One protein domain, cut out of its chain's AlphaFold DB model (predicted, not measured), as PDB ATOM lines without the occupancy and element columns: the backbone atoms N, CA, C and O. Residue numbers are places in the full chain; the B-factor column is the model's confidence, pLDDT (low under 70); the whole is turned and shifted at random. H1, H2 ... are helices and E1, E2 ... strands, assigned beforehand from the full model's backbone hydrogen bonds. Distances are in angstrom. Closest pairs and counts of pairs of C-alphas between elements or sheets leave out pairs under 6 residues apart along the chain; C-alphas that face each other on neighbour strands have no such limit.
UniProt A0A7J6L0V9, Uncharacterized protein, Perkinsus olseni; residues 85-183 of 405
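AT A GLANCE: This is residues 85 to 183 of the 405 residues of an uncharacterized protein of Perkinsus olseni (UniProt A0A7J6L0V9). A strongly twisted sheet of five strands curls round the short helix H3, with H1 beside the strands on the same face and H2 off the sheet, past one end of it. Residues 88 to 93 stick out. Printed are 99 residues, with named elements in the order H1 E1 H2 E2 E3 E4 H3 E5; the sheet runs E4 E3 E2 E1 E5, antiparallel, and the class is mixed. It is compact, radius of gyration of the C-alphas 14.1 A, spanning 39 by 36 by 20 A.

HOW THE PARTS SIT: Start at H1, residues 93 to 101, on the sheet at a height of 8.0 A; its closest C-alpha pair with E3, residues 152 to 156, is Glu 99 and Cys 153, 6.9 A. E1, residues 107 to 112, is antiparallel to E5, residues 173 to 179; N 109 and O 177, 2.8 A apart, are within hydrogen-bond range. H2, residues 119 to 131, is not on the sheet. E2, residues 142 to 149, pairs staggered: antiparallel to E1 over 142 to 145 (N 144 and O 108, 2.8 A), and in a hairpin with E3 over 145 to 149 (N 147 and O 154, 2.8 A). E4, residues 161 to 163, forms a hairpin with E3 (N 162 and O 155, 2.9 A), completing the meander E2 E3 E4, each strand the antiparallel neighbour of the one before. H3, residues 164 to 170, makes two layers with H1 and the sheet, both helices on one face; Trp 154 of E3 and Tyr 164 are their closest C-alphas, 5.4 A. Each O i to N i+4 pair is within range in H2 and H3, 4 of 5 in H1.

IN THESE COORDINATES: Find C-alpha 93 at (-50.580, -22.025, -6.334), where H1 begins. E1 runs 16.3 A, H2 18.0 A, and E2 21.0 A from C-alpha 142 at (-37.655, -25.572, -24.959). E5 runs 16.6 A to C-alpha 179 at (-31.961, -24.536, -13.078).

THE WHOLE: The C-alphas farthest apart, Gly 133 and Gly 150, are 40.8 A apart. The printed part has no cut, and no link is long. Confidence is under 70 at residues 85 to 96, 134 to 140 and 170 to 171.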
ATOM      1  N   PHE A  85     -52.184 -13.278 -13.427       44.84
ATOM      2  CA  PHE A  85     -53.028 -14.385 -13.875       44.84
ATOM      3  C   PHE A  85     -52.341 -15.726 -13.573       44.84
ATOM      4  O   PHE A  85     -51.891 -16.422 -14.474       44.84
ATOM      5  N   TYR A  86     -52.243 -16.102 -12.301       50.66
ATOM      6  CA  TYR A  86     -51.875 -17.459 -11.918       50.66
ATOM      7  C   TYR A  86     -53.142 -18.273 -11.813       50.66
ATOM      8  O   TYR A  86     -54.110 -17.881 -11.155       50.66
ATOM      9  N   GLY A  87     -53.151 -19.390 -12.531       45.47
ATOM     10  CA  GLY A  87     -54.294 -20.264 -12.717       45.47
ATOM     11  C   GLY A  87     -54.858 -20.811 -11.409       45.47
ATOM     12  O   GLY A  87     -54.688 -21.983 -11.096       45.47
ATOM     13  N   LYS A  88     -55.679 -20.019 -10.715       39.84
ATOM     14  CA  LYS A  88     -56.601 -20.518  -9.687       39.84
ATOM     15  C   LYS A  88     -57.621 -21.492 -10.293       39.84
ATOM     16  O   LYS A  88     -58.126 -22.368  -9.605       39.84
ATOM     17  N   ALA A  89     -57.878 -21.384 -11.601       43.84
ATOM     18  CA  ALA A  89     -58.703 -22.323 -12.359       43.84
ATOM     19  C   ALA A  89     -57.982 -23.634 -12.748       43.84
ATOM     20  O   ALA A  89     -58.647 -24.554 -13.217       43.84
ATOM     21  N   TRP A  90     -56.660 -23.729 -12.552       47.84
ATOM     22  CA  TRP A  90     -55.841 -24.890 -12.939       47.84
ATOM     23  C   TRP A  90     -55.035 -25.500 -11.776       47.84
ATOM     24  O   TRP A  90     -54.278 -26.436 -11.994       47.84
ATOM     25  N   GLY A  91     -55.239 -25.025 -10.539       41.19
ATOM     26  CA  GLY A  91     -54.709 -25.664  -9.328       41.19
ATOM     27  C   GLY A  91     -53.226 -25.422  -9.036       41.19
ATOM     28  O   GLY A  91     -52.642 -26.190  -8.280       41.19
ATOM     29  N   MET A  92     -52.620 -24.374  -9.598       47.44
ATOM     30  CA  MET A  92     -51.175 -24.134  -9.500       47.44
ATOM     31  C   MET A  92     -50.852 -22.914  -8.618       47.44
ATOM     32  O   MET A  92     -50.326 -21.908  -9.086       47.44
ATOM     33  N   GLU A  93     -51.154 -22.978  -7.316       46.84
ATOM     34  CA  GLU A  93     -50.580 -22.025  -6.334       46.84
ATOM     35  C   GLU A  93     -49.039 -22.047  -6.350       46.84
ATOM     36  O   GLU A  93     -48.386 -21.052  -6.038       46.84
ATOM     37  N   THR A  94     -48.459 -23.167  -6.781       51.94
ATOM     38  CA  THR A  94     -47.023 -23.367  -6.966       51.94
ATOM     39  C   THR A  94     -46.404 -22.465  -8.031       51.94
ATOM     40  O   THR A  94     -45.234 -22.120  -7.894       51.94
ATOM     41  N   ASP A  95     -47.158 -22.024  -9.043       64.00
ATOM     42  CA  ASP A  95     -46.593 -21.268 -10.172       64.00
ATOM     43  C   ASP A  95     -46.278 -19.814  -9.805       64.00
ATOM     44  O   ASP A  95     -45.294 -19.256 -10.289       64.00
ATOM     45  N   TYR A  96     -47.052 -19.214  -8.893       65.38
ATOM     46  CA  TYR A  96     -46.742 -17.881  -8.371       65.38
ATOM     47  C   TYR A  96     -45.481 -17.900  -7.510       65.38
ATOM     48  O   TYR A  96     -44.615 -17.042  -7.652       65.38
ATOM     49  N   LEU A  97     -45.354 -18.900  -6.633       70.44
ATOM     50  CA  LEU A  97     -44.162 -19.062  -5.802       70.44
ATOM     51  C   LEU A  97     -42.927 -19.362  -6.654       70.44
ATOM     52  O   LEU A  97     -41.856 -18.836  -6.361       70.44
ATOM     53  N   LEU A  98     -43.085 -20.151  -7.721       74.12
ATOM     54  CA  LEU A  98     -42.046 -20.356  -8.723       74.12
ATOM     55  C   LEU A  98     -41.653 -19.029  -9.365       74.12
ATOM     56  O   LEU A  98     -40.483 -18.676  -9.289       74.12
ATOM     57  N   GLU A  99     -42.596 -18.253  -9.906       76.94
ATOM     58  CA  GLU A  99     -42.272 -16.970 -10.543       76.94
ATOM     59  C   GLU A  99     -41.641 -15.958  -9.573       76.94
ATOM     60  O   GLU A  99     -40.750 -15.194  -9.946       76.94
ATOM     61  N   LEU A 100     -42.039 -15.965  -8.301       78.75
ATOM     62  CA  LEU A 100     -41.370 -15.170  -7.273       78.75
ATOM     63  C   LEU A 100     -39.934 -15.645  -7.020       78.75
ATOM     64  O   LEU A 100     -39.055 -14.802  -6.842       78.75
ATOM     65  N   ALA A 101     -39.698 -16.958  -7.027       82.25
ATOM     66  CA  ALA A 101     -38.395 -17.573  -6.780       82.25
ATOM     67  C   ALA A 101     -37.428 -17.516  -7.976       82.25
ATOM     68  O   ALA A 101     -36.227 -17.746  -7.779       82.25
ATOM     69  N   LEU A 102     -37.937 -17.234  -9.181       86.94
ATOM     70  CA  LEU A 102     -37.147 -17.039 -10.393       86.94
ATOM     71  C   LEU A 102     -36.293 -15.767 -10.291       86.94
ATOM     72  O   LEU A 102     -36.788 -14.681  -9.970       86.94
ATOM     73  N   ALA A 103     -35.008 -15.901 -10.602       87.69
ATOM     74  CA  ALA A 103     -34.058 -14.801 -10.695       87.69
ATOM     75  C   ALA A 103     -33.533 -14.641 -12.128       87.69
ATOM     76  O   ALA A 103     -33.571 -15.574 -12.932       87.69
ATOM     77  N   ASP A 104     -33.024 -13.450 -12.443       87.62
ATOM     78  CA  ASP A 104     -32.377 -13.176 -13.730       87.62
ATOM     79  C   ASP A 104     -31.259 -14.171 -13.983       87.62
ATOM     80  O   ASP A 104     -30.486 -14.456 -13.077       87.62
ATOM     81  N   GLY A 105     -31.186 -14.698 -15.202       84.44
ATOM     82  CA  GLY A 105     -30.213 -15.701 -15.620       84.44
ATOM     83  C   GLY A 105     -30.522 -17.132 -15.169       84.44
ATOM     84  O   GLY A 105     -29.776 -18.036 -15.544       84.44
ATOM     85  N   ASP A 106     -31.612 -17.386 -14.437       88.75
ATOM     86  CA  ASP A 106     -32.072 -18.758 -14.217       88.75
ATOM     87  C   ASP A 106     -32.447 -19.417 -15.553       88.75
ATOM     88  O   ASP A 106     -33.051 -18.809 -16.439       88.75
ATOM     89  N   LEU A 107     -32.088 -20.689 -15.709       88.62
ATOM     90  CA  LEU A 107     -32.439 -21.488 -16.874       88.62
ATOM     91  C   LEU A 107     -33.784 -22.163 -16.633       88.62
ATOM     92  O   LEU A 107     -33.958 -22.902 -15.667       88.62
ATOM     93  N   ILE A 108     -34.724 -21.961 -17.543       88.38
ATOM     94  CA  ILE A 108     -36.008 -22.649 -17.540       88.38
ATOM     95  C   ILE A 108     -36.021 -23.677 -18.651       88.38
ATOM     96  O   ILE A 108     -35.775 -23.384 -19.819       88.38
ATOM     97  N   VAL A 109     -36.374 -24.893 -18.270       86.12
ATOM     98  CA  VAL A 109     -36.600 -26.005 -19.172       86.12
ATOM     99  C   VAL A 109     -38.086 -26.319 -19.160       86.12
ATOM    100  O   VAL A 109     -38.656 -26.651 -18.121       86.12
ATOM    101  N   VAL A 110     -38.710 -26.226 -20.330       84.75
ATOM    102  CA  VAL A 110     -40.136 -26.491 -20.518       84.75
ATOM    103  C   VAL A 110     -40.294 -27.765 -21.328       84.75
ATOM    104  O   VAL A 110     -39.716 -27.911 -22.412       84.75
ATOM    105  N   CYS A 111     -41.107 -28.685 -20.822       84.12
ATOM    106  CA  CYS A 111     -41.569 -29.831 -21.584       84.12
ATOM    107  C   CYS A 111     -43.076 -29.756 -21.758       84.12
ATOM    108  O   CYS A 111     -43.834 -29.671 -20.795       84.12
ATOM    109  N   TYR A 112     -43.499 -29.777 -23.013       79.25
ATOM    110  CA  TYR A 112     -44.906 -29.772 -23.377       79.25
ATOM    111  C   TYR A 112     -45.450 -31.186 -23.416       79.25
ATOM    112  O   TYR A 112     -44.765 -32.112 -23.856       79.25
ATOM    113  N   ASP A 113     -46.714 -31.303 -23.038       77.44
ATOM    114  CA  ASP A 113     -47.484 -32.515 -23.222       77.44
ATOM    115  C   ASP A 113     -47.774 -32.665 -24.721       77.44
ATOM    116  O   ASP A 113     -48.470 -31.816 -25.295       77.44
ATOM    117  N   PRO A 114     -47.237 -33.694 -25.402       73.94
ATOM    118  CA  PRO A 114     -47.525 -33.902 -26.814       73.94
ATOM    119  C   PRO A 114     -49.024 -34.118 -27.063       73.94
ATOM    120  O   PRO A 114     -49.498 -33.793 -28.152       73.94
ATOM    121  N   GLU A 115     -49.786 -34.579 -26.062       74.38
ATOM    122  CA  GLU A 115     -51.246 -34.706 -26.142       74.38
ATOM    123  C   GLU A 115     -51.970 -33.353 -26.105       74.38
ATOM    124  O   GLU A 115     -53.144 -33.259 -26.464       74.38
ATOM    125  N   ALA A 116     -51.298 -32.279 -25.694       71.62
ATOM    126  CA  ALA A 116     -51.865 -30.935 -25.685       71.62
ATOM    127  C   ALA A 116     -51.539 -30.120 -26.943       71.62
ATOM    128  O   ALA A 116     -52.116 -29.046 -27.139       71.62
ATOM    129  N   LEU A 117     -50.642 -30.611 -27.802       70.88
ATOM    130  CA  LEU A 117     -50.289 -29.960 -29.060       70.88
ATOM    131  C   LEU A 117     -51.367 -30.190 -30.136       70.88
ATOM    132  O   LEU A 117     -52.013 -31.239 -30.220       70.88
ATOM    133  N   HIS A 118     -51.531 -29.203 -31.020       72.00
ATOM    134  CA  HIS A 118     -52.271 -29.372 -32.275       72.00
ATOM    135  C   HIS A 118     -51.663 -30.517 -33.087       72.00
ATOM    136  O   HIS A 118     -50.442 -30.673 -33.088       72.00
ATOM    137  N   TRP A 119     -52.463 -31.297 -33.818       74.12
ATOM    138  CA  TRP A 119     -51.941 -32.510 -34.467       74.12
ATOM    139  C   TRP A 119     -50.769 -32.260 -35.434       74.12
ATOM    140  O   TRP A 119     -49.878 -33.109 -35.465       74.12
ATOM    141  N   PRO A 120     -50.684 -31.139 -36.194       75.06
ATOM    142  CA  PRO A 120     -49.533 -30.903 -37.057       75.06
ATOM    143  C   PRO A 120     -48.273 -30.655 -36.228       75.06
ATOM    144  O   PRO A 120     -47.203 -31.143 -36.574       75.06
ATOM    145  N   LEU A 121     -48.408 -29.933 -35.111       72.88
ATOM    146  CA  LEU A 121     -47.311 -29.648 -34.189       72.88
ATOM    147  C   LEU A 121     -46.897 -30.899 -33.418       72.88
ATOM    148  O   LEU A 121     -45.706 -31.160 -33.310       72.88
ATOM    149  N   ALA A 122     -47.855 -31.703 -32.954       77.44
ATOM    150  CA  ALA A 122     -47.594 -32.994 -32.333       77.44
ATOM    151  C   ALA A 122     -46.848 -33.911 -33.311       77.44
ATOM    152  O   ALA A 122     -45.820 -34.477 -32.965       77.44
ATOM    153  N   LEU A 123     -47.302 -34.004 -34.565       78.88
ATOM    154  CA  LEU A 123     -46.638 -34.803 -35.593       78.88
ATOM    155  C   LEU A 123     -45.209 -34.314 -35.865       78.88
ATOM    156  O   LEU A 123     -44.289 -35.127 -35.897       78.88
ATOM    157  N   LEU A 124     -45.009 -33.003 -36.029       76.88
ATOM    158  CA  LEU A 124     -43.673 -32.418 -36.180       76.88
ATOM    159  C   LEU A 124     -42.795 -32.705 -34.960       76.88
ATOM    160  O   LEU A 124     -41.621 -33.034 -35.116       76.88
ATOM    161  N   PHE A 125     -43.365 -32.636 -33.758       75.56
ATOM    162  CA  PHE A 125     -42.690 -32.967 -32.512       75.56
ATOM    163  C   PHE A 125     -42.252 -34.437 -32.478       75.56
ATOM    164  O   PHE A 125     -41.088 -34.720 -32.191       75.56
ATOM    165  N   TYR A 126     -43.131 -35.370 -32.854       78.88
ATOM    166  CA  TYR A 126     -42.803 -36.793 -32.970       78.88
ATOM    167  C   TYR A 126     -41.713 -37.051 -34.012       78.88
ATOM    168  O   TYR A 126     -40.771 -37.788 -33.732       78.88
ATOM    169  N   ILE A 127     -41.797 -36.418 -35.188       77.56
ATOM    170  CA  ILE A 127     -40.781 -36.545 -36.242       77.56
ATOM    171  C   ILE A 127     -39.431 -36.025 -35.745       77.56
ATOM    172  O   ILE A 127     -38.427 -36.718 -35.885       77.56
ATOM    173  N   LYS A 128     -39.398 -34.840 -35.124       74.81
ATOM    174  CA  LYS A 128     -38.172 -34.256 -34.565       74.81
ATOM    175  C   LYS A 128     -37.566 -35.164 -33.494       74.81
ATOM    176  O   LYS A 128     -36.368 -35.416 -33.517       74.81
ATOM    177  N   THR A 129     -38.395 -35.690 -32.597       73.25
ATOM    178  CA  THR A 129     -37.972 -36.606 -31.528       73.25
ATOM    179  C   THR A 129     -37.366 -37.890 -32.100       73.25
ATOM    180  O   THR A 129     -36.294 -38.312 -31.670       73.25
ATOM    181  N   LEU A 130     -38.002 -38.453 -33.132       76.81
ATOM    182  CA  LEU A 130     -37.541 -39.656 -33.819       76.81
ATOM    183  C   LEU A 130     -36.238 -39.425 -34.600       76.81
ATOM    184  O   LEU A 130     -35.341 -40.260 -34.532       76.81
ATOM    185  N   LEU A 131     -36.101 -38.293 -35.299       74.31
ATOM    186  CA  LEU A 131     -34.872 -37.928 -36.017       74.31
ATOM    187  C   LEU A 131     -33.689 -37.697 -35.072       74.31
ATOM    188  O   LEU A 131     -32.560 -38.032 -35.414       74.31
ATOM    189  N   LEU A 132     -33.951 -37.163 -33.879       73.19
ATOM    190  CA  LEU A 132     -32.942 -36.960 -32.837       73.19
ATOM    191  C   LEU A 132     -32.637 -38.237 -32.035       73.19
ATOM    192  O   LEU A 132     -31.831 -38.185 -31.108       73.19
ATOM    193  N   GLY A 133     -33.287 -39.368 -32.342       71.50
ATOM    194  CA  GLY A 133     -33.089 -40.637 -31.638       71.50
ATOM    195  C   GLY A 133     -33.488 -40.603 -30.158       71.50
ATOM    196  O   GLY A 133     -33.010 -41.427 -29.382       71.50
ATOM    197  N   ARG A 134     -34.336 -39.650 -29.748       68.50
ATOM    198  CA  ARG A 134     -34.795 -39.513 -28.359       68.50
ATOM    199  C   ARG A 134     -36.079 -40.309 -28.147       68.50
ATOM    200  O   ARG A 134     -36.896 -40.431 -29.058       68.50
ATOM    201  N   ALA A 135     -36.287 -40.835 -26.942       62.16
ATOM    202  CA  ALA A 135     -37.572 -41.427 -26.600       62.16
ATOM    203  C   ALA A 135     -38.647 -40.333 -26.495       62.16
ATOM    204  O   ALA A 135     -38.399 -39.223 -26.013       62.16
ATOM    205  N   VAL A 136     -39.861 -40.651 -26.949       58.59
ATOM    206  CA  VAL A 136     -41.034 -39.787 -26.777       58.59
ATOM    207  C   VAL A 136     -41.270 -39.598 -25.279       58.59
ATOM    208  O   VAL A 136     -41.576 -40.559 -24.583       58.59
ATOM    209  N   GLY A 137     -41.130 -38.361 -24.802       58.62
ATOM    210  CA  GLY A 137     -41.288 -38.003 -23.388       58.62
ATOM    211  C   GLY A 137     -39.980 -37.833 -22.606       58.62
ATOM    212  O   GLY A 137     -40.025 -37.332 -21.489       58.62
ATOM    213  N   GLU A 138     -38.818 -38.163 -23.180       56.41
ATOM    214  CA  GLU A 138     -37.504 -37.991 -22.521       56.41
ATOM    215  C   GLU A 138     -36.749 -36.728 -22.977       56.41
ATOM    216  O   GLU A 138     -35.559 -36.556 -22.716       56.41
ATOM    217  N   GLY A 139     -37.429 -35.817 -23.676       60.53
ATOM    218  CA  GLY A 139     -36.831 -34.615 -24.246       60.53
ATOM    219  C   GLY A 139     -37.313 -33.330 -23.586       60.53
ATOM    220  O   GLY A 139     -38.497 -33.145 -23.320       60.53
ATOM    221  N   TRP A 140     -36.379 -32.407 -23.386       67.06
ATOM    222  CA  TRP A 140     -36.683 -31.005 -23.129       67.06
ATOM    223  C   TRP A 140     -37.143 -30.364 -24.437       67.06
ATOM    224  O   TRP A 140     -36.466 -30.512 -25.460       67.06
ATOM    225  N   ASN A 141     -38.279 -29.667 -24.421       73.50
ATOM    226  CA  ASN A 141     -38.867 -29.138 -25.653       73.50
ATOM    227  C   ASN A 141     -38.348 -27.735 -25.944       73.50
ATOM    228  O   ASN A 141     -38.051 -27.419 -27.096       73.50
ATOM    229  N   ARG A 142     -38.223 -26.917 -24.895       84.00
ATOM    230  CA  ARG A 142     -37.655 -25.572 -24.959       84.00
ATOM    231  C   ARG A 142     -36.771 -25.322 -23.749       84.00
ATOM    232  O   ARG A 142     -37.068 -25.776 -22.646       84.00
ATOM    233  N   ILE A 143     -35.699 -24.582 -23.982       87.00
ATOM    234  CA  ILE A 143     -34.831 -24.043 -22.942       87.00
ATOM    235  C   ILE A 143     -34.825 -22.537 -23.144       87.00
ATOM    236  O   ILE A 143     -34.624 -22.069 -24.266       87.00
ATOM    237  N   GLY A 144     -35.082 -21.800 -22.077       90.19
ATOM    238  CA  GLY A 144     -35.045 -20.349 -22.077       90.19
ATOM    239  C   GLY A 144     -34.335 -19.822 -20.844       90.19
ATOM    240  O   GLY A 144     -34.112 -20.554 -19.881       90.19
ATOM    241  N   ILE A 145     -33.958 -18.552 -20.892       91.19
ATOM    242  CA  ILE A 145     -33.277 -17.870 -19.790       91.19
ATOM    243  C   ILE A 145     -34.202 -16.806 -19.225       91.19
ATOM    244  O   ILE A 145     -34.812 -16.039 -19.970       91.19
ATOM    245  N   VAL A 146     -34.326 -16.784 -17.907       91.31
ATOM    246  CA  VAL A 146     -35.163 -15.836 -17.187       91.31
ATOM    247  C   VAL A 146     -34.538 -14.451 -17.213       91.31
ATOM    248  O   VAL A 146     -33.337 -14.284 -17.012       91.31
ATOM    249  N   CYS A 147     -35.381 -13.454 -17.437       90.38
ATOM    250  CA  CYS A 147     -35.057 -12.044 -17.338       90.38
ATOM    251  C   CYS A 147     -36.261 -11.320 -16.726       90.38
ATOM    252  O   CYS A 147     -37.347 -11.290 -17.304       90.38
ATOM    253  N   ARG A 148     -36.102 -10.747 -15.540       86.62
ATOM    254  CA  ARG A 148     -37.105  -9.933 -14.870       86.62
ATOM    255  C   ARG A 148     -36.964  -8.503 -15.345       86.62
ATOM    256  O   ARG A 148     -35.886  -7.912 -15.369       86.62
ATOM    257  N   LYS A 149     -38.097  -7.915 -15.703       85.25
ATOM    258  CA  LYS A 149     -38.179  -6.510 -16.085       85.25
ATOM    259  C   LYS A 149     -39.258  -5.846 -15.246       85.25
ATOM    260  O   LYS A 149     -40.415  -5.770 -15.644       85.25
ATOM    261  N   GLY A 150     -38.864  -5.376 -14.064       85.62
ATOM    262  CA  GLY A 150     -39.806  -4.884 -13.059       85.62
ATOM    263  C   GLY A 150     -40.573  -6.047 -12.412       85.62
ATOM    264  O   GLY A 150     -39.926  -7.008 -11.993       85.62
ATOM    265  N   PRO A 151     -41.914  -5.984 -12.303       80.12
ATOM    266  CA  PRO A 151     -42.702  -7.077 -11.730       80.12
ATOM    267  C   PRO A 151     -42.821  -8.286 -12.671       80.12
ATOM    268  O   PRO A 151     -43.095  -9.388 -12.205       80.12
ATOM    269  N   ASP A 152     -42.597  -8.088 -13.971       82.81
ATOM    270  CA  ASP A 152     -42.831  -9.101 -14.994       82.81
ATOM    271  C   ASP A 152     -41.632 -10.044 -15.148       82.81
ATOM    272  O   ASP A 152     -40.490  -9.601 -15.332       82.81
ATOM    273  N   CYS A 153     -41.893 -11.353 -15.144       87.69
ATOM    274  CA  CYS A 153     -40.906 -12.374 -15.477       87.69
ATOM    275  C   CYS A 153     -40.973 -12.727 -16.968       87.69
ATOM    276  O   CYS A 153     -41.953 -13.303 -17.442       87.69
ATOM    277  N   TRP A 154     -39.909 -12.431 -17.711       89.81
ATOM    278  CA  TRP A 154     -39.755 -12.825 -19.110       89.81
ATOM    279  C   TRP A 154     -38.832 -14.036 -19.222       89.81
ATOM    280  O   TRP A 154     -37.888 -14.197 -18.454       89.81
ATOM    281  N   VAL A 155     -39.093 -14.890 -20.205       91.44
ATOM    282  CA  VAL A 155     -38.244 -16.022 -20.565       91.44
ATOM    283  C   VAL A 155     -37.789 -15.845 -22.002       91.44
ATOM    284  O   VAL A 155     -38.591 -15.788 -22.932       91.44
ATOM    285  N   HIS A 156     -36.481 -15.744 -22.186       90.00
ATOM    286  CA  HIS A 156     -35.842 -15.610 -23.483       90.00
ATOM    287  C   HIS A 156     -35.537 -16.991 -24.051       90.00
ATOM    288  O   HIS A 156     -34.574 -17.637 -23.639       90.00
ATOM    289  N   PHE A 157     -36.350 -17.432 -25.007       87.94
ATOM    290  CA  PHE A 157     -36.055 -18.599 -25.833       87.94
ATOM    291  C   PHE A 157     -35.298 -18.197 -27.100       87.94
ATOM    292  O   PHE A 157     -35.182 -17.014 -27.434       87.94
ATOM    293  N   ALA A 158     -34.845 -19.196 -27.859       77.69
ATOM    294  CA  ALA A 158     -34.258 -18.983 -29.180       77.69
ATOM    295  C   ALA A 158     -35.233 -18.260 -30.136       77.69
ATOM    296  O   ALA A 158     -34.831 -17.381 -30.906       77.69
ATOM    297  N   GLU A 159     -36.530 -18.582 -30.060       79.19
ATOM    298  CA  GLU A 159     -37.559 -17.973 -30.910       79.19
ATOM    299  C   GLU A 159     -37.875 -16.527 -30.502       79.19
ATOM    300  O   GLU A 159     -38.181 -15.686 -31.350       79.19
ATOM    301  N   GLY A 160     -37.730 -16.189 -29.221       84.12
ATOM    302  CA  GLY A 160     -37.984 -14.848 -28.714       84.12
ATOM    303  C   GLY A 160     -38.245 -14.789 -27.212       84.12
ATOM    304  O   GLY A 160     -38.337 -15.825 -26.554       84.12
ATOM    305  N   PRO A 161     -38.337 -13.563 -26.667       88.62
ATOM    306  CA  PRO A 161     -38.818 -13.351 -25.313       88.62
ATOM    307  C   PRO A 161     -40.330 -13.582 -25.242       88.62
ATOM    308  O   PRO A 161     -41.088 -13.027 -26.036       88.62
ATOM    309  N   GLU A 162     -40.754 -14.364 -24.260       88.50
ATOM    310  CA  GLU A 162     -42.156 -14.613 -23.917       88.50
ATOM    311  C   GLU A 162     -42.351 -14.347 -22.424       88.50
ATOM    312  O   GLU A 162     -41.435 -14.564 -21.629       88.50
ATOM    313  N   LEU A 163     -43.524 -13.867 -22.011       86.12
ATOM    314  CA  LEU A 163     -43.816 -13.711 -20.586       86.12
ATOM    315  C   LEU A 163     -43.935 -15.104 -19.950       86.12
ATOM    316  O   LEU A 163     -44.612 -15.961 -20.511       86.12
ATOM    317  N   TYR A 164     -43.342 -15.349 -18.781       86.19
ATOM    318  CA  TYR A 164     -43.361 -16.672 -18.138       86.19
ATOM    319  C   TYR A 164     -44.786 -17.227 -17.985       86.19
ATOM    320  O   TYR A 164     -45.053 -18.364 -18.372       86.19
ATOM    321  N   GLY A 165     -45.736 -16.396 -17.548       80.31
ATOM    322  CA  GLY A 165     -47.147 -16.787 -17.484       80.31
ATOM    323  C   GLY A 165     -47.754 -17.169 -18.845       80.31
ATOM    324  O   GLY A 165     -48.620 -18.039 -18.908       80.31
ATOM    325  N   GLU A 166     -47.290 -16.579 -19.951       79.94
ATOM    326  CA  GLU A 166     -47.701 -16.981 -21.302       79.94
ATOM    327  C   GLU A 166     -47.078 -18.316 -21.714       79.94
ATOM    328  O   GLU A 166     -47.774 -19.143 -22.300       79.94
ATOM    329  N   VAL A 167     -45.819 -18.567 -21.351       81.75
ATOM    330  CA  VAL A 167     -45.123 -19.839 -21.613       81.75
ATOM    331  C   VAL A 167     -45.865 -21.013 -20.988       81.75
ATOM    332  O   VAL A 167     -46.049 -22.046 -21.635       81.75
ATOM    333  N   LEU A 168     -46.305 -20.848 -19.738       77.81
ATOM    334  CA  LEU A 168     -47.072 -21.864 -19.016       77.81
ATOM    335  C   LEU A 168     -48.468 -22.078 -19.599       77.81
ATOM    336  O   LEU A 168     -49.070 -23.133 -19.409       77.81
ATOM    337  N   ALA A 169     -48.988 -21.078 -20.304       72.31
ATOM    338  CA  ALA A 169     -50.346 -21.089 -20.802       72.31
ATOM    339  C   ALA A 169     -50.498 -21.474 -22.277       72.31
ATOM    340  O   ALA A 169     -51.591 -21.884 -22.679       72.31
ATOM    341  N   ASP A 170     -49.459 -21.308 -23.101       65.94
ATOM    342  CA  ASP A 170     -49.584 -21.499 -24.551       65.94
ATOM    343  C   ASP A 170     -49.843 -22.973 -24.913       65.94
ATOM    344  O   ASP A 170     -50.559 -23.254 -25.879       65.94
ATOM    345  N   TYR A 171     -49.369 -23.909 -24.077       64.88
ATOM    346  CA  TYR A 171     -49.643 -25.348 -24.162       64.88
ATOM    347  C   TYR A 171     -49.680 -25.971 -22.768       64.88
ATOM    348  O   TYR A 171     -49.110 -25.427 -21.829       64.88
ATOM    349  N   ARG A 172     -50.317 -27.140 -22.620       71.06
ATOM    350  CA  ARG A 172     -50.256 -27.887 -21.358       71.06
ATOM    351  C   ARG A 172     -48.802 -28.304 -21.137       71.06
ATOM    352  O   ARG A 172     -48.273 -29.152 -21.856       71.06
ATOM    353  N   VAL A 173     -48.142 -27.636 -20.205       72.75
ATOM    354  CA  VAL A 173     -46.777 -27.957 -19.820       72.75
ATOM    355  C   VAL A 173     -46.834 -29.197 -18.932       72.75
ATOM    356  O   VAL A 173     -47.509 -29.184 -17.908       72.75
ATOM    357  N   SER A 174     -46.171 -30.278 -19.343       72.75
ATOM    358  CA  SER A 174     -46.079 -31.513 -18.552       72.75
ATOM    359  C   SER A 174     -45.220 -31.297 -17.317       72.75
ATOM    360  O   SER A 174     -45.534 -31.777 -16.235       72.75
ATOM    361  N   TYR A 175     -44.098 -30.598 -17.499       76.50
ATOM    362  CA  TYR A 175     -43.225 -30.197 -16.411       76.50
ATOM    363  C   TYR A 175     -42.423 -28.954 -16.793       76.50
ATOM    364  O   TYR A 175     -42.029 -28.756 -17.948       76.50
ATOM    365  N   VAL A 176     -42.152 -28.143 -15.778       78.44
ATOM    366  CA  VAL A 176     -41.192 -27.043 -15.821       78.44
ATOM    367  C   VAL A 176     -40.076 -27.409 -14.863       78.44
ATOM    368  O   VAL A 176     -40.337 -27.737 -13.708       78.44
ATOM    369  N   ALA A 177     -38.836 -27.357 -15.329       81.06
ATOM    370  CA  ALA A 177     -37.677 -27.452 -14.460       81.06
ATOM    371  C   ALA A 177     -36.924 -26.126 -14.503       81.06
ATOM    372  O   ALA A 177     -36.618 -25.614 -15.578       81.06
ATOM    373  N   VAL A 178     -36.623 -25.585 -13.329       84.25
ATOM    374  CA  VAL A 178     -35.780 -24.400 -13.182       84.25
ATOM    375  C   VAL A 178     -34.393 -24.860 -12.754       84.25
ATOM    376  O   VAL A 178     -34.238 -25.732 -11.898       84.25
ATOM    377  N   ARG A 179     -33.367 -24.288 -13.372       81.38
ATOM    378  CA  ARG A 179     -31.961 -24.536 -13.078       81.38
ATOM    379  C   ARG A 179     -31.310 -23.205 -12.744       81.38
ATOM    380  O   ARG A 179     -31.119 -22.364 -13.618       81.38
ATOM    381  N   LYS A 180     -30.949 -23.035 -11.475       84.38
ATOM    382  CA  LYS A 180     -30.151 -21.890 -11.042       84.38
ATOM    383  C   LYS A 180     -28.715 -22.098 -11.489       84.38
ATOM    384  O   LYS A 180     -28.112 -23.129 -11.188       84.38
ATOM    385  N   LEU A 181     -28.167 -21.132 -12.216       76.88
ATOM    386  CA  LEU A 181     -26.749 -21.147 -12.551       76.88
ATOM    387  C   LEU A 181     -25.939 -20.889 -11.276       76.88
ATOM    388  O   LEU A 181     -26.143 -19.875 -10.599       76.88
ATOM    389  N   GLN A 182     -25.018 -21.798 -10.951       75.75
ATOM    390  CA  GLN A 182     -24.015 -21.582  -9.907       75.75
ATOM    391  C   GLN A 182     -22.940 -20.626 -10.436       75.75
ATOM    392  O   GLN A 182     -21.859 -21.032 -10.856       75.75
ATOM    393  N   CYS A 183     -23.266 -19.342 -10.457       75.31
ATOM    394  CA  CYS A 183     -22.360 -18.259 -10.805       75.31
ATOM    395  C   CYS A 183     -22.588 -17.078  -9.853       75.31
ATOM    396  O   CYS A 183     -23.593 -17.041  -9.136       75.31
TER     397      CYS A 183